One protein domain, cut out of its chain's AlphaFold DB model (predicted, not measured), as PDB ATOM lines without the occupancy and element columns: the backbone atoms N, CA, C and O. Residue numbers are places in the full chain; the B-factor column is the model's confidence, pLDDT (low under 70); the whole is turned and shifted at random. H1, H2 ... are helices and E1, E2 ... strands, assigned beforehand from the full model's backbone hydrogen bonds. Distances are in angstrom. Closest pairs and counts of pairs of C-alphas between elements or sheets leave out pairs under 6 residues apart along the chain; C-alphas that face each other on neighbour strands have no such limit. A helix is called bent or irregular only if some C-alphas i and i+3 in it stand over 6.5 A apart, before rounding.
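Overview. This is residues 147 to 164 and 294 to 491 of the 493 residues of the protein "Hypothetical protein" of Florenciella parvula (UniProt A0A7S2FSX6). A strongly twisted sheet of six parallel strands makes the middle of three layers, helices covering both its faces: H3, H4 and H5 on one, H6 with H2 and H7 on the other. H1 packs on the first residues of H6 and only grazes the sheet, while residues 350 to 366 make a long loop beyond E3. The printed part has 216 residues with seven named helices and six named strands, E1 H1 E2 H2 E3 H3 E4 H4 E5 H5 E6 H6 H7 along the chain, and sheet order E3 E2 E1 E4 E5 E6. The class is mixed, helices and strands, with 105 residues, under half, in named elements. The whole is compact, with a radius of gyration of the C-alphas of 16.1 A and spans of 46 by 46 by 34 A.

Arrangement. E1, residues 153 to 157, has parallel neighbours E2, residues 316 to 322 (N 155 to O 317, 2.8 A), and E4, residues 383 to 387 (N 156 to O 384, 2.8 A). E2 also pairs with edge strand E3, residues 347 to 349 (N 348 to O 320, 2.8 A). E4 pairs with E5, residues 403 to 407 (N 405 to O 385, 2.8 A), and E5 with edge strand E6, residues 442 to 444 (N 444 to O 406, 2.8 A). H1, residues 296 to 306, touches residues 447 to 451 of H6, residues 447 to 462, at a shallow tilt of 24 degrees; C-alphas 299 and 448 are closest, 5.1 A. H2, residues 326 to 335, comes closest to E3 at C-alphas 326 and 349, 5.3 A. On one face, H3, residues 367 to 375, H4, residues 390 to 398, and H5, residues 417 to 429, have heights over the sheet of 7.6, 8.4 and 9.1 A. Right-handed strand-helix-strand units, parallel neighbours with a helix between, are E2 H2 E3, E4 H4 E5 and E5 H5 E6; E3 H3 E4 is a split, right-handed one, with E2 and E1 between its strands. H7, residues 474 to 482, is close to but not clearly touching H6, C-alphas 480 and 453 being closest at 6.5 A. Each O i to N i+4 pair is within hydrogen-bond range in H1, H2, H3, H4, H5 and H7; in H6 10 of 12 are.

Along the chain. E1 begins at C-alpha 153 (-43.616, 16.764, 23.634). E2 measures 19.2 A, H5 18.2 A, and H6 24.2 A from C-alpha 447 (-31.331, 28.264, 17.132); H6 is only just irregular, C-alphas 448 and 451 being 6.6 A apart. H7 ends at C-alpha 482 (-22.020, 17.347, 22.959).

Size, cuts and confidence. The farthest C-alphas, Thr 355 and Lys 482, are 47.2 A apart. Residues 165 to 293 are not printed; C-alphas 164 and 294 are 8.9 A apart across the cut. The links H2 to E3, E3 to H3, H5 to E6 and H6 to H7 are long. The mean pLDDT of the printed part is 76.9; residues 147 to 151, 307 to 314, 350 to 364 and 459 to 491 are under 70.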
ATOM      1  N   GLU A 147     -46.722   2.290  23.561       40.81
ATOM      2  CA  GLU A 147     -47.692   3.343  23.940       40.81
ATOM      3  C   GLU A 147     -47.037   4.638  24.468       40.81
ATOM      4  O   GLU A 147     -47.602   5.722  24.350       40.81
ATOM      5  N   LEU A 148     -45.831   4.556  25.042       41.06
ATOM      6  CA  LEU A 148     -45.090   5.713  25.566       41.06
ATOM      7  C   LEU A 148     -44.257   6.444  24.502       41.06
ATOM      8  O   LEU A 148     -43.942   7.623  24.681       41.06
ATOM      9  N   CYS A 149     -43.908   5.767  23.402       43.91
ATOM     10  CA  CYS A 149     -43.195   6.366  22.269       43.91
ATOM     11  C   CYS A 149     -44.054   7.378  21.491       43.91
ATOM     12  O   CYS A 149     -43.491   8.232  20.802       43.91
ATOM     13  N   ASP A 150     -45.377   7.308  21.657       57.75
ATOM     14  CA  ASP A 150     -46.370   8.122  20.952       57.75
ATOM     15  C   ASP A 150     -46.823   9.354  21.750       57.75
ATOM     16  O   ASP A 150     -47.638  10.149  21.280       57.75
ATOM     17  N   LEU A 151     -46.310   9.546  22.971       69.38
ATOM     18  CA  LEU A 151     -46.745  10.662  23.797       69.38
ATOM     19  C   LEU A 151     -46.123  11.996  23.326       69.38
ATOM     20  O   LEU A 151     -44.897  12.100  23.215       69.38
ATOM     21  N   PRO A 152     -46.918  13.067  23.190       81.06
ATOM     22  CA  PRO A 152     -46.481  14.365  22.667       81.06
ATOM     23  C   PRO A 152     -45.446  15.060  23.564       81.06
ATOM     24  O   PRO A 152     -45.464  14.895  24.784       81.06
ATOM     25  N   ILE A 153     -44.577  15.874  22.970       87.06
ATOM     26  CA  ILE A 153     -43.616  16.764  23.634       87.06
ATOM     27  C   ILE A 153     -44.014  18.217  23.370       87.06
ATOM     28  O   ILE A 153     -44.297  18.593  22.233       87.06
ATOM     29  N   GLY A 154     -43.994  19.049  24.410       91.56
ATOM     30  CA  GLY A 154     -44.228  20.487  24.285       91.56
ATOM     31  C   GLY A 154     -42.928  21.240  24.008       91.56
ATOM     32  O   GLY A 154     -41.920  20.990  24.666       91.56
ATOM     33  N   VAL A 155     -42.932  22.185  23.072       94.56
ATOM     34  CA  VAL A 155     -41.841  23.152  22.876       94.56
ATOM     35  C   VAL A 155     -42.413  24.558  23.040       94.56
ATOM     36  O   VAL A 155     -43.222  25.019  22.236       94.56
ATOM     37  N   LEU A 156     -41.996  25.218  24.115       95.94
ATOM     38  CA  LEU A 156     -42.507  26.500  24.584       95.94
ATOM     39  C   LEU A 156     -41.446  27.572  24.323       95.94
ATOM     40  O   LEU A 156     -40.351  27.535  24.886       95.94
ATOM     41  N   LEU A 157     -41.748  28.505  23.432       95.69
ATOM     42  CA  LEU A 157     -40.780  29.468  22.909       95.69
ATOM     43  C   LEU A 157     -41.070  30.851  23.493       95.69
ATOM     44  O   LEU A 157     -42.189  31.346  23.343       95.69
ATOM     45  N   ASP A 158     -40.081  31.505  24.101       94.75
ATOM     46  CA  ASP A 158     -40.184  32.955  24.270       94.75
ATOM     47  C   ASP A 158     -40.143  33.656  22.900       94.75
ATOM     48  O   ASP A 158     -39.656  33.110  21.904       94.75
ATOM     49  N   PHE A 159     -40.713  34.859  22.823       92.75
ATOM     50  CA  PHE A 159     -40.747  35.630  21.592       92.75
ATOM     51  C   PHE A 159     -39.582  36.610  21.464       92.75
ATOM     52  O   PHE A 159     -38.883  36.601  20.447       92.75
ATOM     53  N   ASP A 160     -39.414  37.518  22.421       87.69
ATOM     54  CA  ASP A 160     -38.524  38.658  22.244       87.69
ATOM     55  C   ASP A 160     -37.068  38.249  22.477       87.69
ATOM     56  O   ASP A 160     -36.731  37.713  23.514       87.69
ATOM     57  N   GLY A 161     -36.187  38.512  21.516       84.69
ATOM     58  CA  GLY A 161     -34.784  38.100  21.592       84.69
ATOM     59  C   GLY A 161     -34.552  36.606  21.324       84.69
ATOM     60  O   GLY A 161     -33.439  36.238  20.940       84.69
ATOM     61  N   THR A 162     -35.615  35.788  21.355       91.75
ATOM     62  CA  THR A 162     -35.623  34.373  20.946       91.75
ATOM     63  C   THR A 162     -36.157  34.154  19.524       91.75
ATOM     64  O   THR A 162     -35.409  33.691  18.661       91.75
ATOM     65  N   LEU A 163     -37.419  34.494  19.228       93.31
ATOM     66  CA  LEU A 163     -38.025  34.342  17.889       93.31
ATOM     67  C   LEU A 163     -37.924  35.614  17.038       93.31
ATOM     68  O   LEU A 163     -37.686  35.537  15.826       93.31
ATOM     69  N   GLY A 164     -38.112  36.776  17.662       90.81
ATOM     70  CA  GLY A 164     -38.061  38.090  17.029       90.81
ATOM     71  C   GLY A 164     -37.017  38.994  17.676       90.81
ATOM     72  O   GLY A 164     -36.959  39.116  18.894       90.81
ATOM     73  N   PRO A 294     -31.929  35.291  13.546       84.38
ATOM     74  CA  PRO A 294     -31.311  34.533  12.465       84.38
ATOM     75  C   PRO A 294     -31.691  33.048  12.514       84.38
ATOM     76  O   PRO A 294     -31.621  32.413  13.560       84.38
ATOM     77  N   ARG A 295     -32.059  32.479  11.359       86.56
ATOM     78  CA  ARG A 295     -32.414  31.054  11.189       86.56
ATOM     79  C   ARG A 295     -33.651  30.562  11.960       86.56
ATOM     80  O   ARG A 295     -33.938  29.365  11.940       86.56
ATOM     81  N   CYS A 296     -34.418  31.465  12.575       89.12
ATOM     82  CA  CYS A 296     -35.647  31.141  13.306       89.12
ATOM     83  C   CYS A 296     -36.670  30.389  12.438       89.12
ATOM     84  O   CYS A 296     -37.210  29.363  12.844       89.12
ATOM     85  N   ARG A 297     -36.883  30.831  11.192       87.06
ATOM     86  CA  ARG A 297     -37.844  30.194  10.277       87.06
ATOM     87  C   ARG A 297     -37.434  28.769   9.907       87.06
ATOM     88  O   ARG A 297     -38.293  27.905   9.764       87.06
ATOM     89  N   GLU A 298     -36.144  28.531   9.698       87.00
ATOM     90  CA  GLU A 298     -35.605  27.202   9.421       87.00
ATOM     91  C   GLU A 298     -35.800  26.271  10.616       87.00
ATOM     92  O   GLU A 298     -36.268  25.155  10.422       87.00
ATOM     93  N   MET A 299     -35.523  26.744  11.835       91.44
ATOM     94  CA  MET A 299     -35.794  25.983  13.056       91.44
ATOM     95  C   MET A 299     -37.284  25.642  13.185       91.44
ATOM     96  O   MET A 299     -37.614  24.469  13.335       91.44
ATOM     97  N   LEU A 300     -38.184  26.624  13.044       87.06
ATOM     98  CA  LEU A 300     -39.627  26.394  13.179       87.06
ATOM     99  C   LEU A 300     -40.154  25.421  12.121       87.06
ATOM    100  O   LEU A 300     -41.003  24.592  12.418       87.06
ATOM    101  N   ARG A 301     -39.626  25.472  10.892       83.88
ATOM    102  CA  ARG A 301     -39.947  24.483   9.851       83.88
ATOM    103  C   ARG A 301     -39.486  23.080  10.224       83.88
ATOM    104  O   ARG A 301     -40.226  22.138   9.979       83.88
ATOM    105  N   SER A 302     -38.289  22.938  10.789       82.69
ATOM    106  CA  SER A 302     -37.804  21.639  11.258       82.69
ATOM    107  C   SER A 302     -38.675  21.097  12.387       82.69
ATOM    108  O   SER A 302     -39.048  19.931  12.338       82.69
ATOM    109  N   LEU A 303     -39.063  21.941  13.350       83.06
ATOM    110  CA  LEU A 303     -39.991  21.535  14.406       83.06
ATOM    111  C   LEU A 303     -41.357  21.148  13.835       83.06
ATOM    112  O   LEU A 303     -41.855  20.097  14.209       83.06
ATOM    113  N   LEU A 304     -41.891  21.907  12.868       74.69
ATOM    114  CA  LEU A 304     -43.145  21.572  12.179       74.69
ATOM    115  C   LEU A 304     -43.122  20.202  11.483       74.69
ATOM    116  O   LEU A 304     -44.144  19.529  11.402       74.69
ATOM    117  N   LEU A 305     -41.961  19.787  10.965       72.75
ATOM    118  CA  LEU A 305     -41.783  18.465  10.356       72.75
ATOM    119  C   LEU A 305     -41.668  17.342  11.395       72.75
ATOM    120  O   LEU A 305     -41.965  16.196  11.075       72.75
ATOM    121  N   MET A 306     -41.231  17.665  12.613       71.50
ATOM    122  CA  MET A 306     -41.241  16.747  13.757       71.50
ATOM    123  C   MET A 306     -42.609  16.712  14.450       71.50
ATOM    124  O   MET A 306     -42.909  15.758  15.166       71.50
ATOM    125  N   GLY A 307     -43.428  17.743  14.233       62.81
ATOM    126  CA  GLY A 307     -44.780  17.843  14.741       62.81
ATOM    127  C   GLY A 307     -45.442  19.208  14.511       62.81
ATOM    128  O   GLY A 307     -44.765  20.219  14.421       62.81
ATOM    129  N   VAL A 308     -46.768  19.264  14.420       55.97
ATOM    130  CA  VAL A 308     -47.547  20.465  14.075       55.97
ATOM    131  C   VAL A 308     -48.132  21.145  15.327       55.97
ATOM    132  O   VAL A 308     -48.553  20.483  16.273       55.97
ATOM    133  N   CYS A 309     -48.157  22.486  15.345       50.97
ATOM    134  CA  CYS A 309     -48.846  23.277  16.379       50.97
ATOM    135  C   CYS A 309     -50.352  22.949  16.390       50.97
ATOM    136  O   CYS A 309     -50.938  22.823  15.320       50.97
ATOM    137  N   GLY A 310     -50.954  22.781  17.572       48.66
ATOM    138  CA  GLY A 310     -52.399  22.524  17.725       48.66
ATOM    139  C   GLY A 310     -52.884  21.129  17.298       48.66
ATOM    140  O   GLY A 310     -54.019  20.759  17.584       48.66
ATOM    141  N   ASP A 311     -52.040  20.315  16.659       60.75
ATOM    142  CA  ASP A 311     -52.399  18.961  16.237       60.75
ATOM    143  C   ASP A 311     -52.200  17.968  17.390       60.75
ATOM    144  O   ASP A 311     -51.076  17.627  17.770       60.75
ATOM    145  N   GLU A 312     -53.298  17.468  17.953       59.44
ATOM    146  CA  GLU A 312     -53.237  16.484  19.034       59.44
ATOM    147  C   GLU A 312     -52.580  15.160  18.605       59.44
ATOM    148  O   GLU A 312     -52.061  14.440  19.458       59.44
ATOM    149  N   SER A 313     -52.529  14.847  17.307       60.00
ATOM    150  CA  SER A 313     -51.840  13.655  16.792       60.00
ATOM    151  C   SER A 313     -50.330  13.848  16.615       60.00
ATOM    152  O   SER A 313     -49.597  12.889  16.373       60.00
ATOM    153  N   SER A 314     -49.849  15.084  16.758       66.75
ATOM    154  CA  SER A 314     -48.448  15.439  16.599       66.75
ATOM    155  C   SER A 314     -47.587  15.054  17.806       66.75
ATOM    156  O   SER A 314     -47.921  15.354  18.956       66.75
ATOM    157  N   LEU A 315     -46.398  14.505  17.530       72.75
ATOM    158  CA  LEU A 315     -45.383  14.209  18.542       72.75
ATOM    159  C   LEU A 315     -44.735  15.478  19.130       72.75
ATOM    160  O   LEU A 315     -44.237  15.439  20.252       72.75
ATOM    161  N   VAL A 316     -44.738  16.603  18.407       84.19
ATOM    162  CA  VAL A 316     -44.199  17.894  18.874       84.19
ATOM    163  C   VAL A 316     -45.274  18.972  18.772       84.19
ATOM    164  O   VAL A 316     -45.798  19.233  17.691       84.19
ATOM    165  N   ARG A 317     -45.586  19.626  19.891       88.19
ATOM    166  CA  ARG A 317     -46.596  20.688  19.983       88.19
ATOM    167  C   ARG A 317     -45.933  21.994  20.402       88.19
ATOM    168  O   ARG A 317     -45.128  22.011  21.331       88.19
ATOM    169  N   LEU A 318     -46.246  23.080  19.701       90.69
ATOM    170  CA  LEU A 318     -45.587  24.379  19.869       90.69
ATOM    171  C   LEU A 318     -46.517  25.387  20.539       90.69
ATOM    172  O   LEU A 318     -47.685  25.466  20.167       90.69
ATOM    173  N   ALA A 319     -45.977  26.205  21.439       93.00
ATOM    174  CA  ALA A 319     -46.648  27.396  21.959       93.00
ATOM    175  C   ALA A 319     -45.640  28.528  22.193       93.00
ATOM    176  O   ALA A 319     -44.442  28.289  22.369       93.00
ATOM    177  N   ILE A 320     -46.131  29.764  22.210       93.56
ATOM    178  CA  ILE A 320     -45.365  30.935  22.642       93.56
ATOM    179  C   ILE A 320     -45.668  31.191  24.113       93.56
ATOM    180  O   ILE A 320     -46.833  31.261  24.491       93.56
ATOM    181  N   ALA A 321     -44.632  31.380  24.924       92.81
ATOM    182  CA  ALA A 321     -44.741  31.799  26.316       92.81
ATOM    183  C   ALA A 321     -43.843  33.018  26.525       92.81
ATOM    184  O   ALA A 321     -42.628  32.881  26.553       92.81
ATOM    185  N   THR A 322     -44.428  34.214  26.628       89.06
ATOM    186  CA  THR A 322     -43.659  35.466  26.663       89.06
ATOM    187  C   THR A 322     -44.196  36.505  27.644       89.06
ATOM    188  O   THR A 322     -45.398  36.683  27.835       89.06
ATOM    189  N   SER A 323     -43.298  37.276  28.251       83.44
ATOM    190  CA  SER A 323     -43.683  38.388  29.128       83.44
ATOM    191  C   SER A 323     -44.268  39.598  28.380       83.44
ATOM    192  O   SER A 323     -44.841  40.493  29.005       83.44
ATOM    193  N   ALA A 324     -44.162  39.646  27.047       79.38
ATOM    194  CA  ALA A 324     -44.814  40.675  26.244       79.38
ATOM    195  C   ALA A 324     -46.343  40.537  26.272       79.38
ATOM    196  O   ALA A 324     -46.887  39.454  26.452       79.38
ATOM    197  N   GLY A 325     -47.056  41.648  26.078       78.56
ATOM    198  CA  GLY A 325     -48.517  41.635  26.018       78.56
ATOM    199  C   GLY A 325     -49.069  41.088  24.697       78.56
ATOM    200  O   GLY A 325     -48.502  41.365  23.640       78.56
ATOM    201  N   LYS A 326     -50.197  40.364  24.726       80.31
ATOM    202  CA  LYS A 326     -50.768  39.665  23.557       80.31
ATOM    203  C   LYS A 326     -50.887  40.526  22.286       80.31
ATOM    204  O   LYS A 326     -50.336  40.117  21.266       80.31
ATOM    205  N   PRO A 327     -51.456  41.751  22.317       80.38
ATOM    206  CA  PRO A 327     -51.577  42.590  21.123       80.38
ATOM    207  C   PRO A 327     -50.223  43.007  20.535       80.38
ATOM    208  O   PRO A 327     -50.122  43.316  19.348       80.38
ATOM    209  N   ARG A 328     -49.169  43.052  21.362       83.31
ATOM    210  CA  ARG A 328     -47.800  43.294  20.901       83.31
ATOM    211  C   ARG A 328     -47.252  42.049  20.208       83.31
ATOM    212  O   ARG A 328     -46.721  42.182  19.112       83.31
ATOM    213  N   VAL A 329     -47.395  40.872  20.817       86.06
ATOM    214  CA  VAL A 329     -46.909  39.601  20.250       86.06
ATOM    215  C   VAL A 329     -47.559  39.322  18.899       86.06
ATOM    216  O   VAL A 329     -46.865  38.999  17.943       86.06
ATOM    217  N   GLU A 330     -48.865  39.542  18.785       85.69
ATOM    218  CA  GLU A 330     -49.600  39.405  17.528       85.69
ATOM    219  C   GLU A 330     -49.007  40.292  16.421       85.69
ATOM    220  O   GLU A 330     -48.621  39.808  15.357       85.69
ATOM    221  N   ARG A 331     -48.825  41.589  16.688       85.44
ATOM    222  CA  ARG A 331     -48.207  42.503  15.710       85.44
ATOM    223  C   ARG A 331     -46.786  42.094  15.341       85.44
ATOM    224  O   ARG A 331     -46.379  42.265  14.195       85.44
ATOM    225  N   LEU A 332     -46.027  41.582  16.305       89.25
ATOM    226  CA  LEU A 332     -44.670  41.109  16.074       89.25
ATOM    227  C   LEU A 332     -44.654  39.841  15.219       89.25
ATOM    228  O   LEU A 332     -43.822  39.739  14.324       89.25
ATOM    229  N   LEU A 333     -45.577  38.901  15.425       89.88
ATOM    230  CA  LEU A 333     -45.737  37.723  14.570       89.88
ATOM    231  C   LEU A 333     -46.037  38.108  13.120       89.88
ATOM    232  O   LEU A 333     -45.508  37.480  12.198       89.88
ATOM    233  N   ASP A 334     -46.834  39.156  12.916       88.50
ATOM    234  CA  ASP A 334     -47.149  39.668  11.582       88.50
ATOM    235  C   ASP A 334     -45.934  40.363  10.952       88.50
ATOM    236  O   ASP A 334     -45.530  40.010   9.842       88.50
ATOM    237  N   ALA A 335     -45.284  41.278  11.683       87.25
ATOM    238  CA  ALA A 335     -44.099  42.007  11.221       87.25
ATOM    239  C   ALA A 335     -42.925  41.069  10.886       87.25
ATOM    240  O   ALA A 335     -42.243  41.228   9.874       87.25
ATOM    241  N   THR A 336     -42.733  40.033  11.701       87.56
ATOM    242  CA  THR A 336     -41.687  39.024  11.507       87.56
ATOM    243  C   THR A 336     -42.084  37.946  10.493       87.56
ATOM    244  O   THR A 336     -41.249  37.134  10.093       87.56
ATOM    245  N   GLY A 337     -43.336  37.905  10.025       88.00
ATOM    246  CA  GLY A 337     -43.831  36.866   9.120       88.00
ATOM    247  C   GLY A 337     -43.754  35.459   9.724       88.00
ATOM    248  O   GLY A 337     -43.395  34.509   9.021       88.00
ATOM    249  N   LEU A 338     -44.014  35.352  11.030       89.56
ATOM    250  CA  LEU A 338     -44.051  34.112  11.809       89.56
ATOM    251  C   LEU A 338     -45.474  33.675  12.185       89.56
ATOM    252  O   LEU A 338     -45.640  32.557  12.661       89.56
ATOM    253  N   ARG A 339     -46.499  34.496  11.913       87.50
ATOM    254  CA  ARG A 339     -47.913  34.186  12.200       87.50
ATOM    255  C   ARG A 339     -48.331  32.772  11.795       87.50
ATOM    256  O   ARG A 339     -48.972  32.081  12.564       87.50
ATOM    257  N   ALA A 340     -47.929  32.322  10.607       84.62
ATOM    258  CA  ALA A 340     -48.339  31.025  10.066       84.62
ATOM    259  C   ALA A 340     -47.803  29.796  10.834       84.62
ATOM    260  O   ALA A 340     -48.130  28.676  10.460       84.62
ATOM    261  N   PHE A 341     -46.944  29.986  11.841       83.88
ATOM    262  CA  PHE A 341     -46.385  28.903  12.654       83.88
ATOM    263  C   PHE A 341     -47.126  28.689  13.980       83.88
ATOM    264  O   PHE A 341     -46.868  27.685  14.637       83.88
ATOM    265  N   PHE A 342     -48.007  29.614  14.377       85.75
ATOM    266  CA  PHE A 342     -48.646  29.612  15.692       85.75
ATOM    267  C   PHE A 342     -50.135  29.928  15.576       85.75
ATOM    268  O   PHE A 342     -50.520  30.873  14.888       85.75
ATOM    269  N   GLU A 343     -50.954  29.152  16.279       81.88
ATOM    270  CA  GLU A 343     -52.366  29.467  16.494       81.88
ATOM    271  C   GLU A 343     -52.510  30.595  17.521       81.88
ATOM    272  O   GLU A 343     -51.668  30.748  18.411       81.88
ATOM    273  N   ASP A 344     -53.578  31.386  17.423       81.75
ATOM    274  CA  ASP A 344     -53.789  32.536  18.310       81.75
ATOM    275  C   ASP A 344     -54.044  32.103  19.769       81.75
ATOM    276  O   ASP A 344     -53.732  32.837  20.717       81.75
ATOM    277  N   GLU A 345     -54.586  30.899  19.962       83.44
ATOM    278  CA  GLU A 345     -54.773  30.223  21.246       83.44
ATOM    279  C   GLU A 345     -53.447  29.729  21.844       83.44
ATOM    280  O   GLU A 345     -53.313  29.672  23.064       83.44
ATOM    281  N   GLY A 346     -52.443  29.464  21.001       82.69
ATOM    282  CA  GLY A 346     -51.103  29.022  21.393       82.69
ATOM    283  C   GLY A 346     -50.161  30.147  21.823       82.69
ATOM    284  O   GLY A 346     -48.957  29.921  21.957       82.69
ATOM    285  N   ILE A 347     -50.675  31.369  22.012       87.19
ATOM    286  CA  ILE A 347     -49.906  32.550  22.420       87.19
ATOM    287  C   ILE A 347     -50.226  32.901  23.876       87.19
ATOM    288  O   ILE A 347     -51.236  33.548  24.177       87.19
ATOM    289  N   PHE A 348     -49.310  32.541  24.772       85.69
ATOM    290  CA  PHE A 348     -49.351  32.862  26.194       85.69
ATOM    291  C   PHE A 348     -48.495  34.090  26.458       85.69
ATOM    292  O   PHE A 348     -47.302  34.131  26.163       85.69
ATOM    293  N   SER A 349     -49.137  35.122  26.994       81.38
ATOM    294  CA  SER A 349     -48.574  36.462  27.119       81.38
ATOM    295  C   SER A 349     -48.855  36.994  28.524       81.38
ATOM    296  O   SER A 349     -49.956  36.774  29.036       81.38
ATOM    297  N   ALA A 350     -47.936  37.739  29.134       66.88
ATOM    298  CA  ALA A 350     -48.123  38.265  30.490       66.88
ATOM    299  C   ALA A 350     -49.016  39.525  30.567       66.88
ATOM    300  O   ALA A 350     -48.767  40.400  31.391       66.88
ATOM    301  N   GLN A 351     -50.063  39.663  29.743       57.03
ATOM    302  CA  GLN A 351     -50.995  40.796  29.844       57.03
ATOM    303  C   GLN A 351     -52.298  40.465  30.564       57.03
ATOM    304  O   GLN A 351     -52.820  39.357  30.482       57.03
ATOM    305  N   ALA A 352     -52.819  41.491  31.244       44.72
ATOM    306  CA  ALA A 352     -54.143  41.505  31.837       44.72
ATOM    307  C   ALA A 352     -55.180  41.199  30.754       44.72
ATOM    308  O   ALA A 352     -55.371  41.992  29.830       44.72
ATOM    309  N   ASP A 353     -55.862  40.070  30.892       43.97
ATOM    310  CA  ASP A 353     -57.191  39.926  30.324       43.97
ATOM    311  C   ASP A 353     -58.060  41.056  30.919       43.97
ATOM    312  O   ASP A 353     -58.161  41.148  32.145       43.97
ATOM    313  N   PRO A 354     -58.664  41.943  30.106       38.72
ATOM    314  CA  PRO A 354     -59.533  43.017  30.594       38.72
ATOM    315  C   PRO A 354     -60.733  42.512  31.410       38.72
ATOM    316  O   PRO A 354     -61.386  43.301  32.091       38.72
ATOM    317  N   THR A 355     -61.043  41.216  31.324       35.84
ATOM    318  CA  THR A 355     -62.094  40.529  32.080       35.84
ATOM    319  C   THR A 355     -61.572  39.800  33.327       35.84
ATOM    320  O   THR A 355     -62.366  39.346  34.152       35.84
ATOM    321  N   SER A 356     -60.250  39.749  33.524       37.97
ATOM    322  CA  SER A 356     -59.608  39.152  34.694       37.97
ATOM    323  C   SER A 356     -59.344  40.198  35.781       37.97
ATOM    324  O   SER A 356     -58.680  41.208  35.567       37.97
ATOM    325  N   LEU A 357     -59.836  39.925  36.992       32.69
ATOM    326  CA  LEU A 357     -59.593  40.738  38.195       32.69
ATOM    327  C   LEU A 357     -58.202  40.496  38.816       32.69
ATOM    328  O   LEU A 357     -57.885  41.070  39.859       32.69
ATOM    329  N   VAL A 358     -57.381  39.629  38.215       37.88
ATOM    330  CA  VAL A 358     -56.043  39.279  38.702       37.88
ATOM    331  C   VAL A 358     -55.000  40.040  37.891       37.88
ATOM    332  O   VAL A 358     -54.961  39.943  36.667       37.88
ATOM    333  N   ALA A 359     -54.142  40.796  38.582       41.56
ATOM    334  CA  ALA A 359     -53.051  41.524  37.947       41.56
ATOM    335  C   ALA A 359     -52.142  40.562  37.153       41.56
ATOM    336  O   ALA A 359     -51.814  39.484  37.665       41.56
ATOM    337  N   PRO A 360     -51.715  40.933  35.933       50.62
ATOM    338  CA  PRO A 360     -50.792  40.125  35.157       50.62
ATOM    339  C   PRO A 360     -49.499  39.934  35.933       50.62
ATOM    340  O   PRO A 360     -48.934  40.887  36.477       50.62
ATOM    341  N   LYS A 361     -49.027  38.695  35.977       55.09
ATOM    342  CA  LYS A 361     -47.761  38.371  36.612       55.09
ATOM    343  C   LYS A 361     -46.684  38.268  35.546       55.09
ATOM    344  O   LYS A 361     -46.775  37.447  34.639       55.09
ATOM    345  N   LEU A 362     -45.698  39.151  35.646       64.06
ATOM    346  CA  LEU A 362     -44.522  39.153  34.784       64.06
ATOM    347  C   LEU A 362     -43.557  38.043  35.220       64.06
ATOM    348  O   LEU A 362     -43.567  37.620  36.381       64.06
ATOM    349  N   ALA A 363     -42.695  37.599  34.302       59.12
ATOM    350  CA  ALA A 363     -41.552  36.763  34.660       59.12
ATOM    351  C   ALA A 363     -40.783  37.424  35.829       59.12
ATOM    352  O   ALA A 363     -40.603  38.647  35.814       59.12
ATOM    353  N   PRO A 364     -40.370  36.669  36.863       67.06
ATOM    354  CA  PRO A 364     -40.168  35.218  36.887       67.06
ATOM    355  C   PRO A 364     -41.385  34.363  37.315       67.06
ATOM    356  O   PRO A 364     -41.192  33.217  37.707       67.06
ATOM    357  N   ASP A 365     -42.633  34.853  37.269       81.00
ATOM    358  CA  ASP A 365     -43.780  34.000  37.628       81.00
ATOM    359  C   ASP A 365     -43.913  32.782  36.680       81.00
ATOM    360  O   ASP A 365     -43.927  32.965  35.460       81.00
ATOM    361  N   PRO A 366     -44.017  31.546  37.204       88.75
ATOM    362  CA  PRO A 366     -44.034  30.324  36.397       88.75
ATOM    363  C   PRO A 366     -45.365  30.044  35.682       88.75
ATOM    364  O   PRO A 366     -45.435  29.138  34.850       88.75
ATOM    365  N   ALA A 367     -46.444  30.766  36.007       87.94
ATOM    366  CA  ALA A 367     -47.782  30.478  35.494       87.94
ATOM    367  C   ALA A 367     -47.856  30.542  33.967       87.94
ATOM    368  O   ALA A 367     -48.607  29.778  33.373       87.94
ATOM    369  N   ILE A 368     -47.062  31.400  33.320       89.75
ATOM    370  CA  ILE A 368     -47.077  31.517  31.860       89.75
ATOM    371  C   ILE A 368     -46.654  30.215  31.169       89.75
ATOM    372  O   ILE A 368     -47.317  29.778  30.232       89.75
ATOM    373  N   TYR A 369     -45.615  29.555  31.684       93.19
ATOM    374  CA  TYR A 369     -45.140  28.278  31.166       93.19
ATOM    375  C   TYR A 369     -46.047  27.117  31.559       93.19
ATOM    376  O   TYR A 369     -46.242  26.217  30.750       93.19
ATOM    377  N   ARG A 370     -46.639  27.145  32.762       92.25
ATOM    378  CA  ARG A 370     -47.634  26.137  33.169       92.25
ATOM    379  C   ARG A 370     -48.870  26.187  32.277       92.25
ATOM    380  O   ARG A 370     -49.248  25.169  31.726       92.25
ATOM    381  N   ASN A 371     -49.415  27.380  32.047       90.44
ATOM    382  CA  ASN A 371     -50.569  27.564  31.171       90.44
ATOM    383  C   ASN A 371     -50.263  27.139  29.727       90.44
ATOM    384  O   ASN A 371     -51.112  26.536  29.077       90.44
ATOM    385  N   ALA A 372     -49.056  27.432  29.231       91.56
ATOM    386  CA  ALA A 372     -48.643  27.008  27.899       91.56
ATOM    387  C   ALA A 372     -48.505  25.477  27.798       91.56
ATOM    388  O   ALA A 372     -48.966  24.902  26.816       91.56
ATOM    389  N   ALA A 373     -47.928  24.823  28.815       91.19
ATOM    390  CA  ALA A 373     -47.839  23.363  28.922       91.19
ATOM    391  C   ALA A 373     -49.232  22.702  28.984       91.19
ATOM    392  O   ALA A 373     -49.515  21.769  28.231       91.19
ATOM    393  N   ASP A 374     -50.125  23.251  29.813       90.06
ATOM    394  CA  ASP A 374     -51.509  22.790  29.955       90.06
ATOM    395  C   ASP A 374     -52.274  22.900  28.628       90.06
ATOM    396  O   ASP A 374     -52.983  21.972  28.244       90.06
ATOM    397  N   TRP A 375     -52.104  24.003  27.892       89.19
ATOM    398  CA  TRP A 375     -52.768  24.206  26.602       89.19
ATOM    399  C   TRP A 375     -52.261  23.272  25.510       89.19
ATOM    400  O   TRP A 375     -53.070  22.701  24.783       89.19
ATOM    401  N   VAL A 376     -50.942  23.055  25.415       87.31
ATOM    402  CA  VAL A 376     -50.425  22.035  24.488       87.31
ATOM    403  C   VAL A 376     -50.782  20.616  24.942       87.31
ATOM    404  O   VAL A 376     -50.507  19.670  24.208       87.31
ATOM    405  N   GLY A 377     -51.370  20.433  26.130       86.12
ATOM    406  CA  GLY A 377     -51.770  19.135  26.669       86.12
ATOM    407  C   GLY A 377     -50.578  18.227  26.968       86.12
ATOM    408  O   GLY A 377     -50.648  17.024  26.708       86.12
ATOM    409  N   VAL A 378     -49.465  18.800  27.438       88.50
ATOM    410  CA  VAL A 378     -48.234  18.070  27.771       88.50
ATOM    411  C   VAL A 378     -47.777  18.451  29.173       88.50
ATOM    412  O   VAL A 378     -47.640  19.631  29.480       88.50
ATOM    413  N   ASP A 379     -47.468  17.455  30.005       88.19
ATOM    414  CA  ASP A 379     -46.897  17.695  31.332       88.19
ATOM    415  C   ASP A 379     -45.650  18.587  31.247       88.19
ATOM    416  O   ASP A 379     -44.797  18.406  30.372       88.19
ATOM    417  N   ALA A 380     -45.491  19.509  32.199       90.56
ATOM    418  CA  ALA A 380     -44.345  20.419  32.243       90.56
ATOM    419  C   ALA A 380     -42.997  19.667  32.160       90.56
ATOM    420  O   ALA A 380     -42.113  20.052  31.396       90.56
ATOM    421  N   GLU A 381     -42.862  18.523  32.839       89.62
ATOM    422  CA  GLU A 381     -41.654  17.679  32.807       89.62
ATOM    423  C   GLU A 381     -41.338  17.084  31.418       89.62
ATOM    424  O   GLU A 381     -40.212  16.642  31.163       89.62
ATOM    425  N   ARG A 382     -42.325  17.076  30.514       88.31
ATOM    426  CA  ARG A 382     -42.236  16.636  29.114       88.31
ATOM    427  C   ARG A 382     -42.258  17.816  28.134       88.31
ATOM    428  O   ARG A 382     -42.419  17.616  26.931       88.31
ATOM    429  N   CYS A 383     -42.043  19.028  28.635       93.75
ATOM    430  CA  CYS A 383     -41.864  20.227  27.833       93.75
ATOM    431  C   CYS A 383     -40.393  20.669  27.771       93.75
ATOM    432  O   CYS A 383     -39.592  20.418  28.678       93.75
ATOM    433  N   ILE A 384     -40.067  21.381  26.696       96.12
ATOM    434  CA  ILE A 384     -38.824  22.118  26.492       96.12
ATOM    435  C   ILE A 384     -39.175  23.605  26.434       96.12
ATOM    436  O   ILE A 384     -40.017  23.991  25.632       96.12
ATOM    437  N   ALA A 385     -38.522  24.441  27.238       97.38
ATOM    438  CA  ALA A 385     -38.613  25.898  27.130       97.38
ATOM    439  C   ALA A 385     -37.360  26.466  26.460       97.38
ATOM    440  O   ALA A 385     -36.259  25.977  26.718       97.38
ATOM    441  N   VAL A 386     -37.509  27.505  25.639       97.62
ATOM    442  CA  VAL A 386     -36.387  28.234  25.022       97.62
ATOM    443  C   VAL A 386     -36.455  29.698  25.420       97.62
ATOM    444  O   VAL A 386     -37.458  30.354  25.151       97.62
ATOM    445  N   GLU A 387     -35.389  30.178  26.057       95.62
ATOM    446  CA  GLU A 387     -35.340  31.480  26.721       95.62
ATOM    447  C   GLU A 387     -33.978  32.145  26.566       95.62
ATOM    448  O   GLU A 387     -32.943  31.490  26.670       95.62
ATOM    449  N   ASP A 388     -33.957  33.455  26.360       93.69
ATOM    450  CA  ASP A 388     -32.733  34.252  26.251       93.69
ATOM    451  C   ASP A 388     -32.391  34.990  27.556       93.69
ATOM    452  O   ASP A 388     -31.273  35.477  27.722       93.69
ATOM    453  N   SER A 389     -33.323  35.030  28.515       91.62
ATOM    454  CA  SER A 389     -33.237  35.870  29.706       91.62
ATOM    455  C   SER A 389     -33.139  35.072  31.012       91.62
ATOM    456  O   SER A 389     -33.654  33.962  31.145       91.62
ATOM    457  N   LEU A 390     -32.512  35.653  32.043       91.19
ATOM    458  CA  LEU A 390     -32.451  35.032  33.378       91.19
ATOM    459  C   LEU A 390     -33.836  34.879  34.020       91.19
ATOM    460  O   LEU A 390     -34.109  33.852  34.635       91.19
ATOM    461  N   SER A 391     -34.696  35.893  33.881       90.31
ATOM    462  CA  SER A 391     -36.065  35.879  34.408       90.31
ATOM    463  C   SER A 391     -36.931  34.829  33.725       90.31
ATOM    464  O   SER A 391     -37.756  34.194  34.378       90.31
ATOM    465  N   GLY A 392     -36.733  34.642  32.424       92.69
ATOM    466  CA  GLY A 392     -37.437  33.655  31.629       92.69
ATOM    467  C   GLY A 392     -36.987  32.230  31.928       92.69
ATOM    468  O   GLY A 392     -37.809  31.378  32.261       92.69
ATOM    469  N   VAL A 393     -35.668  32.001  31.973       94.50
ATOM    470  CA  VAL A 393     -35.082  30.741  32.463       94.50
ATOM    471  C   VAL A 393     -35.612  30.397  33.857       94.50
ATOM    472  O   VAL A 393     -36.013  29.259  34.081       94.50
ATOM    473  N   ALA A 394     -35.658  31.364  34.779       93.88
ATOM    474  CA  ALA A 394     -36.208  31.166  36.118       93.88
ATOM    475  C   ALA A 394     -37.704  30.812  36.095       93.88
ATOM    476  O   ALA A 394     -38.112  29.873  36.772       93.88
ATOM    477  N   SER A 395     -38.510  31.513  35.292       94.00
ATOM    478  CA  SER A 395     -39.946  31.241  35.142       94.00
ATOM    479  C   SER A 395     -40.204  29.825  34.611       94.00
ATOM    480  O   SER A 395     -40.964  29.066  35.216       94.00
ATOM    481  N   ALA A 396     -39.517  29.423  33.537       95.12
ATOM    482  CA  ALA A 396     -39.604  28.072  32.992       95.12
ATOM    483  C   ALA A 396     -39.112  27.020  33.999       95.12
ATOM    484  O   ALA A 396     -39.695  25.940  34.139       95.12
ATOM    485  N   ALA A 397     -38.052  27.337  34.744       93.44
ATOM    486  CA  ALA A 397     -37.506  26.442  35.743       93.44
ATOM    487  C   ALA A 397     -38.462  26.211  36.921       93.44
ATOM    488  O   ALA A 397     -38.715  25.058  37.278       93.44
ATOM    489  N   ASP A 398     -39.049  27.283  37.455       94.44
ATOM    490  CA  ASP A 398     -40.035  27.279  38.543       94.44
ATOM    491  C   ASP A 398     -41.393  26.689  38.103       94.44
ATOM    492  O   ASP A 398     -42.203  26.236  38.923       94.44
ATOM    493  N   ALA A 399     -41.650  26.647  36.791       93.62
ATOM    494  CA  ALA A 399     -42.794  25.961  36.203       93.62
ATOM    495  C   ALA A 399     -42.634  24.434  36.161       93.62
ATOM    496  O   ALA A 399     -43.619  23.745  35.913       93.62
ATOM    497  N   GLY A 400     -41.441  23.903  36.451       92.69
ATOM    498  CA  GLY A 400     -41.166  22.466  36.385       92.69
ATOM    499  C   GLY A 400     -40.926  21.961  34.962       92.69
ATOM    500  O   GLY A 400     -41.061  20.765  34.713       92.69
ATOM    501  N   ILE A 401     -40.576  22.852  34.025       94.25
ATOM    502  CA  ILE A 401     -40.315  22.466  32.636       94.25
ATOM    503  C   ILE A 401     -39.140  21.485  32.563       94.25
ATOM    504  O   ILE A 401     -38.074  21.758  33.112       94.25
ATOM    505  N   GLY A 402     -39.300  20.357  31.870       87.38
ATOM    506  CA  GLY A 402     -38.315  19.272  31.843       87.38
ATOM    507  C   GLY A 402     -36.920  19.712  31.399       87.38
ATOM    508  O   GLY A 402     -35.932  19.421  32.075       87.38
ATOM    509  N   VAL A 403     -36.838  20.451  30.290       92.25
ATOM    510  CA  VAL A 403     -35.582  21.015  29.773       92.25
ATOM    511  C   VAL A 403     -35.748  22.502  29.487       92.25
ATOM    512  O   VAL A 403     -36.639  22.912  28.754       92.25
ATOM    513  N   VAL A 404     -34.850  23.317  30.030       94.06
ATOM    514  CA  VAL A 404     -34.754  24.749  29.736       94.06
ATOM    515  C   VAL A 404     -33.509  24.984  28.889       94.06
ATOM    516  O   VAL A 404     -32.392  24.662  29.301       94.06
ATOM    517  N   VAL A 405     -33.704  25.528  27.695       96.19
ATOM    518  CA  VAL A 405     -32.658  25.871  26.735       96.19
ATOM    519  C   VAL A 405     -32.427  27.374  26.797       96.19
ATOM    520  O   VAL A 405     -33.307  28.155  26.451       96.19
ATOM    521  N   GLY A 406     -31.232  27.780  27.212       94.81
ATOM    522  CA  GLY A 406     -30.801  29.164  27.092       94.81
ATOM    523  C   GLY A 406     -30.408  29.481  25.647       94.81
ATOM    524  O   GLY A 406     -29.649  28.725  25.040       94.81
ATOM    525  N   TYR A 407     -30.870  30.594  25.095       95.19
ATOM    526  CA  TYR A 407     -30.515  31.051  23.758       95.19
ATOM    527  C   TYR A 407     -29.633  32.296  23.830       95.19
ATOM    528  O   TYR A 407     -29.987  33.285  24.461       95.19
ATOM    529  N   ILE A 408     -28.469  32.249  23.175       91.56
ATOM    530  CA  ILE A 408     -27.511  33.368  23.151       91.56
ATOM    531  C   ILE A 408     -27.190  33.904  21.752       91.56
ATOM    532  O   ILE A 408     -26.188  34.595  21.555       91.56
ATOM    533  N   GLY A 409     -28.025  33.561  20.769       87.88
ATOM    534  CA  GLY A 409     -27.918  34.064  19.397       87.88
ATOM    535  C   GLY A 409     -28.706  35.349  19.132       87.88
ATOM    536  O   GLY A 409     -28.663  35.859  18.012       87.88
ATOM    537  N   GLY A 410     -29.429  35.864  20.133       86.00
ATOM    538  CA  GLY A 410     -30.151  37.129  20.048       86.00
ATOM    539  C   GLY A 410     -29.195  38.310  19.859       86.00
ATOM    540  O   GLY A 410     -28.114  38.350  20.440       86.00
ATOM    541  N   SER A 411     -29.593  39.300  19.059       81.06
ATOM    542  CA  SER A 411     -28.737  40.442  18.678       81.06
ATOM    543  C   SER A 411     -28.378  41.391  19.830       81.06
ATOM    544  O   SER A 411     -27.472  42.215  19.692       81.06
ATOM    545  N   HIS A 412     -29.108  41.302  20.940       77.31
ATOM    546  CA  HIS A 412     -28.874  42.069  22.162       77.31
ATOM    547  C   HIS A 412     -27.777  41.457  23.038       77.31
ATOM    548  O   HIS A 412     -27.321  42.101  23.983       77.31
ATOM    549  N   ILE A 413     -27.355  40.227  22.735       80.81
ATOM    550  CA  ILE A 413     -26.270  39.548  23.431       80.81
ATOM    551  C   ILE A 413     -24.971  39.887  22.695       80.81
ATOM    552  O   ILE A 413     -24.900  39.670  21.484       80.81
ATOM    553  N   PRO A 414     -23.949  40.414  23.395       75.81
ATOM    554  CA  PRO A 414     -22.686  40.805  22.775       75.81
ATOM    555  C   PRO A 414     -22.063  39.656  21.975       75.81
ATOM    556  O   PRO A 414     -22.085  38.504  22.414       75.81
ATOM    557  N   ASP A 415     -21.502  39.956  20.803       75.06
ATOM    558  CA  ASP A 415     -20.867  38.950  19.941       75.06
ATOM    559  C   ASP A 415     -19.447  38.595  20.399       75.06
ATOM    560  O   ASP A 415     -18.890  37.564  20.005       75.06
ATOM    561  N   GLU A 416     -18.873  39.416  21.276       80.00
ATOM    562  CA  GLU A 416     -17.607  39.183  21.940       80.00
ATOM    563  C   GLU A 416     -17.628  37.828  22.660       80.00
ATOM    564  O   GLU A 416     -18.410  37.584  23.579       80.00
ATOM    565  N   ILE A 417     -16.723  36.931  22.251       77.12
ATOM    566  CA  ILE A 417     -16.693  35.527  22.697       77.12
ATOM    567  C   ILE A 417     -16.705  35.411  24.226       77.12
ATOM    568  O   ILE A 417     -17.363  34.526  24.774       77.12
ATOM    569  N   GLU A 418     -15.956  36.272  24.914       78.69
ATOM    570  CA  GLU A 418     -15.834  36.224  26.369       78.69
ATOM    571  C   GLU A 418     -17.104  36.706  27.076       78.69
ATOM    572  O   GLU A 418     -17.568  36.037  28.000       78.69
ATOM    573  N   GLU A 419     -17.721  37.790  26.607       78.06
ATOM    574  CA  GLU A 419     -18.979  38.305  27.158       78.06
ATOM    575  C   GLU A 419     -20.132  37.333  26.902       78.06
ATOM    576  O   GLU A 419     -20.872  36.988  27.827       78.06
ATOM    577  N   LYS A 420     -20.218  36.780  25.687       82.75
ATOM    578  CA  LYS A 420     -21.195  35.748  25.332       82.75
ATOM    579  C   LYS A 420     -21.034  34.495  26.195       82.75
ATOM    580  O   LYS A 420     -22.015  33.965  26.716       82.75
ATOM    581  N   ALA A 421     -19.797  34.050  26.437       82.25
ATOM    582  CA  ALA A 421     -19.524  32.927  27.334       82.25
ATOM    583  C   ALA A 421     -19.872  33.238  28.801       82.25
ATOM    584  O   ALA A 421     -20.334  32.354  29.526       82.25
ATOM    585  N   GLN A 422     -19.654  34.470  29.269       83.31
ATOM    586  CA  GLN A 422     -20.079  34.901  30.604       83.31
ATOM    587  C   GLN A 422     -21.606  34.926  30.720       83.31
ATOM    588  O   GLN A 422     -22.144  34.465  31.729       83.31
ATOM    589  N   TYR A 423     -22.306  35.397  29.690       85.62
ATOM    590  CA  TYR A 423     -23.763  35.398  29.650       85.62
ATOM    591  C   TYR A 423     -24.328  33.972  29.644       85.62
ATOM    592  O   TYR A 423     -25.163  33.642  30.484       85.62
ATOM    593  N   ALA A 424     -23.771  33.075  28.825       88.69
ATOM    594  CA  ALA A 424     -24.119  31.655  28.836       88.69
ATOM    595  C   ALA A 424     -23.944  31.023  30.228       88.69
ATOM    596  O   ALA A 424     -24.833  30.332  30.720       88.69
ATOM    597  N   LYS A 425     -22.829  31.311  30.919       88.44
ATOM    598  CA  LYS A 425     -22.608  30.850  32.303       88.44
ATOM    599  C   LYS A 425     -23.666  31.374  33.273       88.44
ATOM    600  O   LYS A 425     -24.013  30.662  34.212       88.44
ATOM    601  N   ARG A 426     -24.162  32.600  33.082       91.00
ATOM    602  CA  ARG A 426     -25.245  33.160  33.903       91.00
ATOM    603  C   ARG A 426     -26.550  32.405  33.666       91.00
ATOM    604  O   ARG A 426     -27.152  31.987  34.648       91.00
ATOM    605  N   LEU A 427     -26.934  32.165  32.410       90.06
ATOM    606  CA  LEU A 427     -28.142  31.395  32.079       90.06
ATOM    607  C   LEU A 427     -28.080  29.966  32.639       90.06
ATOM    608  O   LEU A 427     -29.032  29.521  33.271       90.06
ATOM    609  N   LEU A 428     -26.938  29.279  32.502       88.88
ATOM    610  CA  LEU A 428     -26.720  27.945  33.087       88.88
ATOM    611  C   LEU A 428     -26.791  27.946  34.617       88.88
ATOM    612  O   LEU A 428     -27.260  26.988  35.221       88.88
ATOM    613  N   LYS A 429     -26.296  29.008  35.263       90.62
ATOM    614  CA  LYS A 429     -26.331  29.133  36.724       90.62
ATOM    615  C   LYS A 429     -27.749  29.401  37.244       90.62
ATOM    616  O   LYS A 429     -28.053  28.967  38.350       90.62
ATOM    617  N   GLY A 430     -28.576  30.099  36.466       88.06
ATOM    618  CA  GLY A 430     -29.922  30.514  36.858       88.06
ATOM    619  C   GLY A 430     -29.939  31.713  37.809       88.06
ATOM    620  O   GLY A 430     -28.900  32.175  38.297       88.06
ATOM    621  N   ASP A 431     -31.140  32.238  38.058       87.75
ATOM    622  CA  ASP A 431     -31.358  33.297  39.044       87.75
ATOM    623  C   ASP A 431     -31.293  32.701  40.463       87.75
ATOM    624  O   ASP A 431     -32.097  31.820  40.786       87.75
ATOM    625  N   PRO A 432     -30.375  33.155  41.341       84.75
ATOM    626  CA  PRO A 432     -30.290  32.659  42.716       84.75
ATOM    627  C   PRO A 432     -31.552  32.929  43.554       84.75
ATOM    628  O   PRO A 432     -31.720  32.301  44.600       84.75
ATOM    629  N   ASN A 433     -32.412  33.852  43.116       85.25
ATOM    630  CA  ASN A 433     -33.674  34.184  43.773       85.25
ATOM    631  C   ASN A 433     -34.870  33.379  43.235       85.25
ATOM    632  O   ASN A 433     -35.970  33.526  43.765       85.25
ATOM    633  N   SER A 434     -34.681  32.555  42.196       87.69
ATOM    634  CA  SER A 434     -35.730  31.653  41.695       87.69
ATOM    635  C   SER A 434     -36.065  30.564  42.716       87.69
ATOM    636  O   SER A 434     -35.217  30.173  43.523       87.69
ATOM    637  N   GLN A 435     -37.301  30.058  42.689       87.44
ATOM    638  CA  GLN A 435     -37.766  29.046  43.646       87.44
ATOM    639  C   GLN A 435     -37.034  27.715  43.458       87.44
ATOM    640  O   GLN A 435     -36.675  27.052  44.429       87.44
ATOM    641  N   SER A 436     -36.798  27.338  42.203       85.25
ATOM    642  CA  SER A 436     -36.081  26.127  41.817       85.25
ATOM    643  C   SER A 436     -34.563  26.259  41.955       85.25
ATOM    644  O   SER A 436     -33.876  25.242  42.029       85.25
ATOM    645  N   GLN A 437     -34.030  27.493  41.966       83.81
ATOM    646  CA  GLN A 437     -32.591  27.796  41.889       83.81
ATOM    647  C   GLN A 437     -31.884  27.096  40.720       83.81
ATOM    648  O   GLN A 437     -30.676  26.837  40.757       83.81
ATOM    649  N   ARG A 438     -32.654  26.772  39.682       88.25
ATOM    650  CA  ARG A 438     -32.232  25.979  38.540       88.25
ATOM    651  C   ARG A 438     -32.084  26.893  37.332       88.25
ATOM    652  O   ARG A 438     -32.981  27.665  37.009       88.25
ATOM    653  N   GLY A 439     -30.925  26.826  36.687       87.94
ATOM    654  CA  GLY A 439     -30.677  27.521  35.430       87.94
ATOM    655  C   GLY A 439     -31.091  26.704  34.212       87.94
ATOM    656  O   GLY A 439     -31.732  25.656  34.315       87.94
ATOM    657  N   ALA A 440     -30.674  27.177  33.043       90.25
ATOM    658  CA  ALA A 440     -30.807  26.429  31.804       90.25
ATOM    659  C   ALA A 440     -30.019  25.109  31.882       90.25
ATOM    660  O   ALA A 440     -28.894  25.069  32.385       90.25
ATOM    661  N   ASN A 441     -30.583  24.032  31.336       90.62
ATOM    662  CA  ASN A 441     -29.907  22.738  31.218       90.62
ATOM    663  C   ASN A 441     -28.786  22.796  30.166       90.62
ATOM    664  O   ASN A 441     -27.727  22.188  30.322       90.62
ATOM    665  N   VAL A 442     -29.016  23.554  29.092       88.88
ATOM    666  CA  VAL A 442     -28.081  23.753  27.981       88.88
ATOM    667  C   VAL A 442     -28.220  25.171  27.440       88.88
ATOM    668  O   VAL A 442     -29.306  25.741  27.489       88.88
ATOM    669  N   VAL A 443     -27.131  25.745  26.923       89.75
ATOM    670  CA  VAL A 443     -27.159  27.046  26.243       89.75
ATOM    671  C   VAL A 443     -26.670  26.915  24.805       89.75
ATOM    672  O   VAL A 443     -25.533  26.498  24.580       89.75
ATOM    673  N   ILE A 444     -27.503  27.322  23.848       90.56
ATOM    674  CA  ILE A 444     -27.220  27.289  22.409       90.56
ATOM    675  C   ILE A 444     -27.042  28.699  21.842       90.56
ATOM    676  O   ILE A 444     -27.724  29.644  22.233       90.56
ATOM    677  N   ASN A 445     -26.130  28.845  20.881       87.62
ATOM    678  CA  ASN A 445     -25.949  30.093  20.132       87.62
ATOM    679  C   ASN A 445     -26.705  30.082  18.795       87.62
ATOM    680  O   ASN A 445     -27.190  31.118  18.354       87.62
ATOM    681  N   ASP A 446     -26.796  28.927  18.135       87.44
ATOM    682  CA  ASP A 446     -27.542  28.778  16.887       87.44
ATOM    683  C   ASP A 446     -28.876  28.095  17.179       87.44
ATOM    684  O   ASP A 446     -28.917  26.967  17.663       87.44
ATOM    685  N   ILE A 447     -29.981  28.774  16.865       90.62
ATOM    686  CA  ILE A 447     -31.331  28.264  17.132       90.62
ATOM    687  C   ILE A 447     -31.617  26.958  16.363       90.62
ATOM    688  O   ILE A 447     -32.495  26.187  16.743       90.62
ATOM    689  N   ARG A 448     -30.843  26.649  15.311       87.69
ATOM    690  CA  ARG A 448     -30.932  25.388  14.555       87.69
ATOM    691  C   ARG A 448     -30.456  24.160  15.330       87.69
ATOM    692  O   ARG A 448     -30.687  23.053  14.853       87.69
ATOM    693  N   ASP A 449     -29.814  24.326  16.484       85.31
ATOM    694  CA  ASP A 449     -29.476  23.205  17.367       85.31
ATOM    695  C   ASP A 449     -30.717  22.676  18.124       85.31
ATOM    696  O   ASP A 449     -30.731  21.528  18.571       85.31
ATOM    697  N   LEU A 450     -31.798  23.468  18.215       91.00
ATOM    698  CA  LEU A 450     -33.006  23.110  18.966       91.00
ATOM    699  C   LEU A 450     -33.693  21.816  18.484       91.00
ATOM    700  O   LEU A 450     -33.963  20.974  19.336       91.00
ATOM    701  N   PRO A 451     -33.939  21.572  17.178       85.94
ATOM    702  CA  PRO A 451     -34.531  20.311  16.725       85.94
ATOM    703  C   PRO A 451     -33.742  19.081  17.183       85.94
ATOM    704  O   PRO A 451     -34.337  18.082  17.575       85.94
ATOM    705  N   LYS A 452     -32.404  19.163  17.232       80.81
ATOM    706  CA  LYS A 452     -31.590  18.038  17.706       80.81
ATOM    707  C   LYS A 452     -31.749  17.804  19.207       80.81
ATOM    708  O   LYS A 452     -31.794  16.657  19.645       80.81
ATOM    709  N   ILE A 453     -31.869  18.879  19.987       82.88
ATOM    710  CA  ILE A 453     -32.206  18.803  21.414       82.88
ATOM    711  C   ILE A 453     -33.580  18.149  21.599       82.88
ATOM    712  O   ILE A 453     -33.716  17.279  22.456       82.88
ATOM    713  N   VAL A 454     -34.569  18.511  20.774       85.88
ATOM    714  CA  VAL A 454     -35.909  17.904  20.795       85.88
ATOM    715  C   VAL A 454     -35.839  16.410  20.469       85.88
ATOM    716  O   VAL A 454     -36.397  15.618  21.218       85.88
ATOM    717  N   GLU A 455     -35.107  16.000  19.426       79.56
ATOM    718  CA  GLU A 455     -34.900  14.578  19.097       79.56
ATOM    719  C   GLU A 455     -34.315  13.806  20.284       79.56
ATOM    720  O   GLU A 455     -34.843  12.770  20.673       79.56
ATOM    721  N   ILE A 456     -33.249  14.321  20.902       77.06
ATOM    722  CA  ILE A 456     -32.603  13.662  22.047       77.06
ATOM    723  C   ILE A 456     -33.545  13.605  23.245       77.06
ATOM    724  O   ILE A 456     -33.586  12.601  23.950       77.06
ATOM    725  N   PHE A 457     -34.303  14.671  23.486       80.88
ATOM    726  CA  PHE A 457     -35.291  14.698  24.551       80.88
ATOM    727  C   PHE A 457     -36.394  13.665  24.313       80.88
ATOM    728  O   PHE A 457     -36.760  12.966  25.255       80.88
ATOM    729  N   ILE A 458     -36.877  13.517  23.075       75.62
ATOM    730  CA  ILE A 458     -37.809  12.452  22.686       75.62
ATOM    731  C   ILE A 458     -37.176  11.096  22.989       75.62
ATOM    732  O   ILE A 458     -37.733  10.353  23.794       75.62
ATOM    733  N   GLU A 459     -35.994  10.805  22.432       68.62
ATOM    734  CA  GLU A 459     -35.317   9.518  22.620       68.62
ATOM    735  C   GLU A 459     -35.151   9.191  24.101       68.62
ATOM    736  O   GLU A 459     -35.589   8.145  24.548       68.62
ATOM    737  N   LEU A 460     -34.611  10.105  24.903       65.50
ATOM    738  CA  LEU A 460     -34.387   9.893  26.333       65.50
ATOM    739  C   LEU A 460     -35.680   9.761  27.150       65.50
ATOM    740  O   LEU A 460     -35.655   9.145  28.216       65.50
ATOM    741  N   ASN A 461     -36.798  10.333  26.696       64.38
ATOM    742  CA  ASN A 461     -38.106  10.098  27.306       64.38
ATOM    743  C   ASN A 461     -38.713   8.741  26.903       64.38
ATOM    744  O   ASN A 461     -39.515   8.222  27.676       64.38
ATOM    745  N   ARG A 462     -38.285   8.117  25.791       59.25
ATOM    746  CA  ARG A 462     -38.703   6.750  25.407       59.25
ATOM    747  C   ARG A 462     -38.229   5.667  26.388       59.25
ATOM    748  O   ARG A 462     -38.849   4.617  26.477       59.25
ATOM    749  N   TRP A 463     -37.187   5.921  27.188       42.81
ATOM    750  CA  TRP A 463     -36.600   4.942  28.125       42.81
ATOM    751  C   TRP A 463     -37.176   4.987  29.567       42.81
ATOM    752  O   TRP A 463     -36.583   4.405  30.475       42.81
ATOM    753  N   LYS A 464     -38.291   5.699  29.836       52.59
ATOM    754  CA  LYS A 464     -38.690   6.145  31.201       52.59
ATOM    755  C   LYS A 464     -39.888   5.447  31.885       52.59
ATOM    756  O   LYS A 464     -40.615   6.095  32.635       52.59
ATOM    757  N   THR A 465     -40.078   4.132  31.785       41.91
ATOM    758  CA  THR A 465     -41.070   3.444  32.654       41.91
ATOM    759  C   THR A 465     -40.663   3.314  34.134       41.91
ATOM    760  O   THR A 465     -41.430   2.768  34.924       41.91
ATOM    761  N   ALA A 466     -39.514   3.838  34.583       35.44
ATOM    762  CA  ALA A 466     -39.111   3.747  35.992       35.44
ATOM    763  C   ALA A 466     -38.550   5.067  36.557       35.44
ATOM    764  O   ALA A 466     -37.349   5.312  36.518       35.44
ATOM    765  N   LYS A 467     -39.442   5.848  37.186       36.47
ATOM    766  CA  LYS A 467     -39.198   7.052  38.017       36.47
ATOM    767  C   LYS A 467     -38.704   8.311  37.285       36.47
ATOM    768  O   LYS A 467     -37.891   8.260  36.368       36.47
ATOM    769  N   SER A 468     -39.213   9.452  37.763       39.91
ATOM    770  CA  SER A 468     -38.876  10.825  37.365       39.91
ATOM    771  C   SER A 468     -37.384  10.975  37.065       39.91
ATOM    772  O   SER A 468     -36.537  10.883  37.958       39.91
ATOM    773  N   VAL A 469     -37.048  11.191  35.796       46.59
ATOM    774  CA  VAL A 469     -35.676  11.516  35.419       46.59
ATOM    775  C   VAL A 469     -35.427  12.964  35.792       46.59
ATOM    776  O   VAL A 469     -35.944  13.872  35.148       46.59
ATOM    777  N   ASP A 470     -34.579  13.150  36.797       54.38
ATOM    778  CA  ASP A 470     -33.952  14.435  37.057       54.38
ATOM    779  C   ASP A 470     -33.062  14.796  35.853       54.38
ATOM    780  O   ASP A 470     -32.113  14.075  35.508       54.38
ATOM    781  N   TRP A 471     -33.441  15.868  35.159       52.66
ATOM    782  CA  TRP A 471     -32.703  16.450  34.036       52.66
ATOM    783  C   TRP A 471     -31.560  17.361  34.495       52.66
ATOM    784  O   TRP A 471     -30.798  17.852  33.663       52.66
ATOM    785  N   ASN A 472     -31.403  17.556  35.804       54.38
ATOM    786  CA  ASN A 472     -30.358  18.389  36.393       54.38
ATOM    787  C   ASN A 472     -29.088  17.615  36.722       54.38
ATOM    788  O   ASN A 472     -28.300  18.072  37.542       54.38
ATOM    789  N   THR A 473     -28.876  16.442  36.118       55.50
ATOM    790  CA  THR A 473     -27.626  15.711  36.327       55.50
ATOM    791  C   THR A 473     -26.546  16.190  35.347       55.50
ATOM    792  O   THR A 473     -26.834  16.380  34.154       55.50
ATOM    793  N   PRO A 474     -25.279  16.328  35.789       51.06
ATOM    794  CA  PRO A 474     -24.191  16.807  34.939       51.06
ATOM    795  C   PRO A 474     -23.999  15.961  33.672       51.06
ATOM    796  O   PRO A 474     -23.602  16.474  32.628       51.06
ATOM    797  N   GLU A 475     -24.249  14.653  33.744       48.91
ATOM    798  CA  GLU A 475     -24.052  13.703  32.644       48.91
ATOM    799  C   GLU A 475     -25.026  13.959  31.489       48.91
ATOM    800  O   GLU A 475     -24.626  13.913  30.323       48.91
ATOM    801  N   LYS A 476     -26.286  14.286  31.800       57.59
ATOM    802  CA  LYS A 476     -27.332  14.547  30.799       57.59
ATOM    803  C   LYS A 476     -27.178  15.934  30.186       57.59
ATOM    804  O   LYS A 476     -27.258  16.066  28.967       57.59
ATOM    805  N   SER A 477     -26.829  16.936  30.994       51.44
ATOM    806  CA  SER A 477     -26.450  18.271  30.509       51.44
ATOM    807  C   SER A 477     -25.239  18.211  29.565       51.44
ATOM    808  O   SER A 477     -25.211  18.877  28.530       51.44
ATOM    809  N   LYS A 478     -24.248  17.354  29.862       56.56
ATOM    810  CA  LYS A 478     -23.102  17.099  28.969       56.56
ATOM    811  C   LYS A 478     -23.502  16.382  27.677       56.56
ATOM    812  O   LYS A 478     -22.924  16.688  26.638       56.56
ATOM    813  N   LEU A 479     -24.456  15.448  27.717       51.69
ATOM    814  CA  LEU A 479     -24.955  14.751  26.523       51.69
ATOM    815  C   LEU A 479     -25.670  15.716  25.560       51.69
ATOM    816  O   LEU A 479     -25.381  15.716  24.363       51.69
ATOM    817  N   LEU A 480     -26.528  16.593  26.090       52.03
ATOM    818  CA  LEU A 480     -27.183  17.654  25.315       52.03
ATOM    819  C   LEU A 480     -26.162  18.625  24.705       52.03
ATOM    820  O   LEU A 480     -26.265  18.995  23.538       52.03
ATOM    821  N   ALA A 481     -25.127  18.999  25.459       53.22
ATOM    822  CA  ALA A 481     -24.115  19.925  24.960       53.22
ATOM    823  C   ALA A 481     -23.196  19.335  23.878       53.22
ATOM    824  O   ALA A 481     -22.759  20.061  22.989       53.22
ATOM    825  N   LYS A 482     -22.905  18.028  23.924       50.53
ATOM    826  CA  LYS A 482     -22.020  17.347  22.959       50.53
ATOM    827  C   LYS A 482     -22.619  17.181  21.558       50.53
ATOM    828  O   LYS A 482     -21.874  16.929  20.617       50.53
ATOM    829  N   THR A 483     -23.939  17.279  21.418       46.44
ATOM    830  CA  THR A 483     -24.669  16.968  20.174       46.44
ATOM    831  C   THR A 483     -24.991  18.194  19.317       46.44
ATOM    832  O   THR A 483     -25.383  18.052  18.157       46.44
ATOM    833  N   CYS A 484     -24.782  19.394  19.855       42.31
ATOM    834  CA  CYS A 484     -24.973  20.658  19.154       42.31
ATOM    835  C   CYS A 484     -23.736  21.001  18.301       42.31
ATOM    836  O   CYS A 484     -22.602  20.769  18.721       42.31
ATOM    837  N   LYS A 485     -23.929  21.556  17.096       41.84
ATOM    838  CA  LYS A 485     -22.821  21.795  16.142       41.84
ATOM    839  C   LYS A 485     -22.079  23.120  16.380       41.84
ATOM    840  O   LYS A 485     -21.041  23.352  15.759       41.84
ATOM    841  N   GLY A 486     -22.591  23.986  17.262       43.53
ATOM    842  CA  GLY A 486     -21.946  25.232  17.698       43.53
ATOM    843  C   GLY A 486     -21.062  25.089  18.947       43.53
ATOM    844  O   GLY A 486     -20.993  24.034  19.571       43.53
ATOM    845  N   LYS A 487     -20.386  26.175  19.364       43.66
ATOM    846  CA  LYS A 487     -19.813  26.261  20.723       43.66
ATOM    847  C   LYS A 487     -20.974  26.199  21.714       43.66
ATOM    848  O   LYS A 487     -21.749  27.148  21.785       43.66
ATOM    849  N   VAL A 488     -21.097  25.095  22.441       39.94
ATOM    850  CA  VAL A 488     -22.177  24.874  23.405       39.94
ATOM    851  C   VAL A 488     -21.603  24.743  24.805       39.94
ATOM    852  O   VAL A 488     -20.572  24.104  25.023       39.94
ATOM    853  N   TRP A 489     -22.257  25.411  25.751       42.69
ATOM    854  CA  TRP A 489     -21.862  25.441  27.152       42.69
ATOM    855  C   TRP A 489     -22.834  24.569  27.955       42.69
ATOM    856  O   TRP A 489     -24.048  24.748  27.869       42.69
ATOM    857  N   SER A 490     -22.301  23.629  28.739       37.31
ATOM    858  CA  SER A 490     -23.069  22.799  29.682       37.31
ATOM    859  C   SER A 490     -22.854  23.255  31.122       37.31
ATOM    860  O   SER A 490     -21.746  23.670  31.480       37.31
ATOM    861  N   SER A 491     -23.870  23.091  31.971       30.19
ATOM    862  CA  SER A 491     -23.710  23.231  33.423       30.19
ATOM    863  C   SER A 491     -22.653  22.237  33.954       30.19
ATOM    864  O   SER A 491     -22.640  21.075  33.538       30.19
TER     865      SER A 491